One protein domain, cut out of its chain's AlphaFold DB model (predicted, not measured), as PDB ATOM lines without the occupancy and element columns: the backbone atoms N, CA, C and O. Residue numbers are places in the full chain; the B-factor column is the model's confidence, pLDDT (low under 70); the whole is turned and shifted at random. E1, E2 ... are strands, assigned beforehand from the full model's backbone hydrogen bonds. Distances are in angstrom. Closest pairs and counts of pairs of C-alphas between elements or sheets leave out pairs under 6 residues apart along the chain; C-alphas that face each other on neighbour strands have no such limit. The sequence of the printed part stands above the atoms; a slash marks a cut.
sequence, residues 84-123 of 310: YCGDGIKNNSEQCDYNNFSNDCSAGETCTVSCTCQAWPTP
ATOM      1  N   TYR A  84     277.032 272.760 255.341       66.31
ATOM      2  CA  TYR A  84     276.044 273.311 254.428       66.31
ATOM      3  C   TYR A  84     276.242 272.736 253.028       66.31
ATOM      4  O   TYR A  84     277.108 273.150 252.267       66.31
ATOM      5  N   CYS A  85     275.369 271.799 252.680       74.50
ATOM      6  CA  CYS A  85     275.416 271.123 251.397       74.50
ATOM      7  C   CYS A  85     275.140 272.081 250.225       74.50
ATOM      8  O   CYS A  85     273.987 272.452 249.983       74.50
ATOM      9  N   GLY A  86     276.173 272.430 249.459       73.19
ATOM     10  CA  GLY A  86     276.094 273.318 248.299       73.19
ATOM     11  C   GLY A  86     276.785 274.677 248.466       73.19
ATOM     12  O   GLY A  86     276.499 275.569 247.664       73.19
ATOM     13  N   ASP A  87     277.667 274.869 249.450       78.19
ATOM     14  CA  ASP A  87     278.525 276.066 249.536       78.19
ATOM     15  C   ASP A  87     279.716 276.026 248.543       78.19
ATOM     16  O   ASP A  87     280.335 277.055 248.261       78.19
ATOM     17  N   GLY A  88     279.983 274.863 247.933       74.88
ATOM     18  CA  GLY A  88     281.080 274.642 246.987       74.88
ATOM     19  C   GLY A  88     282.376 274.129 247.628       74.88
ATOM     20  O   GLY A  88     283.382 273.991 246.925       74.88
ATOM     21  N   ILE A  89     282.370 273.841 248.931       77.00
ATOM     22  CA  ILE A  89     283.514 273.423 249.740       77.00
ATOM     23  C   ILE A  89     283.145 272.141 250.491       77.00
ATOM     24  O   ILE A  89     282.138 272.057 251.173       77.00
ATOM     25  N   LYS A  90     283.998 271.115 250.422       76.88
ATOM     26  CA  LYS A  90     283.785 269.897 251.211       76.88
ATOM     27  C   LYS A  90     284.231 270.086 252.659       76.88
ATOM     28  O   LYS A  90     285.430 270.054 252.955       76.88
ATOM     29  N   ASN A  91     283.264 270.188 253.560       78.69
ATOM     30  CA  ASN A  91     283.488 270.303 254.994       78.69
ATOM     31  C   ASN A  91     283.739 268.934 255.663       78.69
ATOM     32  O   ASN A  91     283.553 267.862 255.084       78.69
ATOM     33  N   ASN A  92     284.208 268.945 256.915       67.81
ATOM     34  CA  ASN A  92     284.680 267.735 257.612       67.81
ATOM     35  C   ASN A  92     283.582 266.699 257.940       67.81
ATOM     36  O   ASN A  92     283.899 265.544 258.230       67.81
ATOM     37  N   SER A  93     282.316 267.118 257.907       74.44
ATOM     38  CA  SER A  93     281.153 266.341 258.347       74.44
ATOM     39  C   SER A  93     280.300 265.828 257.179       74.44
ATOM     40  O   SER A  93     279.304 265.141 257.402       74.44
ATOM     41  N   GLU A  94     280.706 266.106 255.938       76.50
ATOM     42  CA  GLU A  94     280.022 265.674 254.719       76.50
ATOM     43  C   GLU A  94     280.921 264.852 253.785       76.50
ATOM     44  O   GLU A  94     282.152 264.898 253.833       76.50
ATOM     45  N   GLN A  95     280.308 264.031 252.929       76.38
ATOM     46  CA  GLN A  95     281.067 263.143 252.040       76.38
ATOM     47  C   GLN A  95     281.475 263.830 250.733       76.38
ATOM     48  O   GLN A  95     282.397 263.362 250.064       76.38
ATOM     49  N   CYS A  96     280.810 264.922 250.378       78.94
ATOM     50  CA  CYS A  96     280.952 265.695 249.148       78.94
ATOM     51  C   CYS A  96     280.133 266.979 249.279       78.94
ATOM     52  O   CYS A  96     279.217 266.995 250.092       78.94
ATOM     53  N   ASP A  97     280.401 267.977 248.440       83.81
ATOM     54  CA  ASP A  97     279.516 269.130 248.246       83.81
ATOM     55  C   ASP A  97     278.679 268.970 246.950       83.81
ATOM     56  O   ASP A  97     279.130 268.356 245.977       83.81
ATOM     57  N   TYR A  98     277.440 269.482 246.928       77.44
ATOM     58  CA  TYR A  98     276.512 269.318 245.794       77.44
ATOM     59  C   TYR A  98     276.781 270.268 244.609       77.44
ATOM     60  O   TYR A  98     276.447 269.931 243.471       77.44
ATOM     61  N   ASN A  99     277.385 271.432 244.856       70.25
ATOM     62  CA  ASN A  99     277.676 272.465 243.858       70.25
ATOM     63  C   ASN A  99     279.154 272.465 243.402       70.25
ATOM     64  O   ASN A  99     279.496 273.103 242.401       70.25
ATOM     65  N   ASN A 100     280.031 271.721 244.080       74.44
ATOM     66  CA  ASN A 100     281.421 271.518 243.694       74.44
ATOM     67  C   ASN A 100     281.535 270.568 242.485       74.44
ATOM     68  O   ASN A 100     281.302 269.363 242.565       74.44
ATOM     69  N   PHE A 101     281.970 271.106 241.343       60.09
ATOM     70  CA  PHE A 101     282.251 270.318 240.133       60.09
ATOM     71  C   PHE A 101     283.539 269.479 240.226       60.09
ATOM     72  O   PHE A 101     283.797 268.650 239.347       60.09
ATOM     73  N   SER A 102     284.351 269.666 241.269       61.19
ATOM     74  CA  SER A 102     285.422 268.730 241.618       61.19
ATOM     75  C   SER A 102     284.772 267.494 242.229       61.19
ATOM     76  O   SER A 102     284.108 267.593 243.255       61.19
ATOM     77  N   ASN A 103     284.922 266.326 241.603       59.44
ATOM     78  CA  ASN A 103     284.209 265.126 242.034       59.44
ATOM     79  C   ASN A 103     284.751 264.587 243.374       59.44
ATOM     80  O   ASN A 103     285.615 263.716 243.414       59.44
ATOM     81  N   ASP A 104     284.197 265.081 244.479       76.12
ATOM     82  CA  ASP A 104     284.556 264.680 245.844       76.12
ATOM     83  C   ASP A 104     284.185 263.223 246.190       76.12
ATOM     84  O   ASP A 104     284.632 262.691 247.213       76.12
ATOM     85  N   CYS A 105     283.387 262.586 245.327       75.00
ATOM     86  CA  CYS A 105     283.016 261.174 245.373       75.00
ATOM     87  C   CYS A 105     283.832 260.312 244.394       75.00
ATOM     88  O   CYS A 105     284.419 260.795 243.416       75.00
ATOM     89  N   SER A 106     283.826 258.998 244.625       80.94
ATOM     90  CA  SER A 106     284.571 258.030 243.816       80.94
ATOM     91  C   SER A 106     284.070 257.981 242.368       80.94
ATOM     92  O   SER A 106     282.932 258.334 242.053       80.94
ATOM     93  N   ALA A 107     284.903 257.474 241.456       62.09
ATOM     94  CA  ALA A 107     284.500 257.261 240.067       62.09
ATOM     95  C   ALA A 107     283.308 256.283 239.985       62.09
ATOM     96  O   ALA A 107     283.472 255.084 240.206       62.09
ATOM     97  N   GLY A 108     282.118 256.796 239.653       65.44
ATOM     98  CA  GLY A 108     280.865 256.031 239.690       65.44
ATOM     99  C   GLY A 108     279.904 256.415 240.824       65.44
ATOM    100  O   GLY A 108     278.869 255.772 240.971       65.44
ATOM    101  N   GLU A 109     280.171 257.498 241.554       74.50
ATOM    102  CA  GLU A 109     279.282 258.082 242.569       74.50
ATOM    103  C   GLU A 109     278.886 259.531 242.218       74.50
ATOM    104  O   GLU A 109     279.566 260.201 241.436       74.50
ATOM    105  N   THR A 110     277.778 260.014 242.787       75.56
ATOM    106  CA  THR A 110     277.359 261.427 242.752       75.56
ATOM    107  C   THR A 110     277.180 261.956 244.158       75.56
ATOM    108  O   THR A 110     276.760 261.210 245.048       75.56
ATOM    109  N   CYS A 111     277.409 263.256 244.335       76.81
ATOM    110  CA  CYS A 111     276.880 263.931 245.503       76.81
ATOM    111  C   CYS A 111     275.356 264.054 245.395       76.81
ATOM    112  O   CYS A 111     274.802 264.259 244.309       76.81
ATOM    113  N   THR A 112     274.677 263.879 246.520       76.94
ATOM    114  CA  THR A 112     273.233 264.091 246.670       76.94
ATOM    115  C   THR A 112     272.975 265.423 247.371       76.94
ATOM    116  O   THR A 112     273.858 265.942 248.045       76.94
ATOM    117  N   VAL A 113     271.747 265.946 247.309       71.56
ATOM    118  CA  VAL A 113     271.329 267.146 248.079       71.56
ATOM    119  C   VAL A 113     271.338 266.947 249.607       71.56
ATOM    120  O   VAL A 113     270.965 267.838 250.358       71.56
ATOM    121  N   SER A 114     271.720 265.757 250.075       75.06
ATOM    122  CA  SER A 114     271.962 265.430 251.486       75.06
ATOM    123  C   SER A 114     273.452 265.179 251.763       75.06
ATOM    124  O   SER A 114     273.782 264.488 252.721       75.06
ATOM    125  N   CYS A 115     274.327 265.652 250.868       78.31
ATOM    126  CA  CYS A 115     275.791 265.594 250.912       78.31
ATOM    127  C   CYS A 115     276.399 264.246 251.338       78.31
ATOM    128  O   CYS A 115     277.405 264.127 252.044       78.31
ATOM    129  N   THR A 116     275.771 263.189 250.816       81.88
ATOM    130  CA  THR A 116     276.292 261.822 250.818       81.88
ATOM    131  C   THR A 116     276.655 261.404 249.399       81.88
ATOM    132  O   THR A 116     275.915 261.690 248.449       81.88
ATOM    133  N   CYS A 117     277.782 260.705 249.268       81.12
ATOM    134  CA  CYS A 117     278.189 260.073 248.025       81.12
ATOM    135  C   CYS A 117     277.336 258.827 247.819       81.12
ATOM    136  O   CYS A 117     277.484 257.832 248.528       81.12
ATOM    137  N   GLN A 118     276.437 258.876 246.842       79.00
ATOM    138  CA  GLN A 118     275.641 257.718 246.469       79.00
ATOM    139  C   GLN A 118     276.171 257.139 245.162       79.00
ATOM    140  O   GLN A 118     276.393 257.870 244.194       79.00
ATOM    141  N   ALA A 119     276.332 255.814 245.117       67.19
ATOM    142  CA  ALA A 119     276.583 255.095 243.874       67.19
ATOM    143  C   ALA A 119     275.557 255.526 242.819       67.19
ATOM    144  O   ALA A 119     274.345 255.482 243.066       67.19
ATOM    145  N   TRP A 120     276.049 255.946 241.652       56.16
ATOM    146  CA  TRP A 120     275.197 256.300 240.526       56.16
ATOM    147  C   TRP A 120     274.243 255.134 240.239       56.16
ATOM    148  O   TRP A 120     274.719 254.014 240.018       56.16
ATOM    149  N   PRO A 121     272.917 255.351 240.158       55.28
ATOM    150  CA  PRO A 121     272.040 254.403 239.490       55.28
ATOM    151  C   PRO A 121     272.396 254.396 237.996       55.28
ATOM    152  O   PRO A 121     271.856 255.151 237.186       55.28
ATOM    153  N   THR A 122     273.369 253.560 237.631       50.72
ATOM    154  CA  THR A 122     273.855 253.429 236.257       50.72
ATOM    155  C   THR A 122     272.755 252.857 235.350       50.72
ATOM    156  O   THR A 122     272.306 251.738 235.616       50.72
ATOM    157  N   PRO A 123     272.386 253.499 234.226       50.62
ATOM    158  CA  PRO A 123     272.564 254.905 233.870       50.62
ATOM    159  C   PRO A 123     271.206 255.599 233.640       50.62
ATOM    160  O   PRO A 123     270.568 255.410 232.600       50.62
TER     161      PRO A 123
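What this domain is: This is residues 84 to 123 of the 310 residues of an uncharacterized protein of Candidatus Melainabacteria bacterium RIFCSPHIGHO2_02_FULL_34_12 (UniProt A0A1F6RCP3). The domain has little regular structure: a long looping stretch, residues 84 to 108, leads into one small hairpin of two short strands, E1 and E2, and residues 120 to 123 form an end tail. The printed part has 40 residues, of which 6 are in named strands, with no named helix; E1 comes before E2, and the sheet is antiparallel, class all strand. It is compact, with a radius of gyration of the C-alphas of 9.3 A, yet elongated, spanning 27 by 17 by 14 A.

Where its parts are: After residues 84 to 108, E1 runs from 109 to 111, 7.0 A long, beginning at C-alpha 109 (279.282, 258.082, 242.569). E2 runs from 117 to 119, 6.7 A long, ending at C-alpha 119 (276.583, 255.095, 243.874).

How they stand to each other: E1 and E2 form a hairpin with a tight link of 5 residues, antiparallel at 143 degrees between their directions. C-alphas 109 and 119 face each other at 4.2 A. N 110 and O 118 are within hydrogen-bond range at 2.9 A, as are N 118 and O 110 at 3.0 A.

The domain as a whole: The two farthest C-alphas, of Asn 92 and Pro 123, are 29.6 A apart. The printed part has no cut. Its mean pLDDT is 71.8; 12 residues are under 70, among them 101 to 103 and 119 to 123.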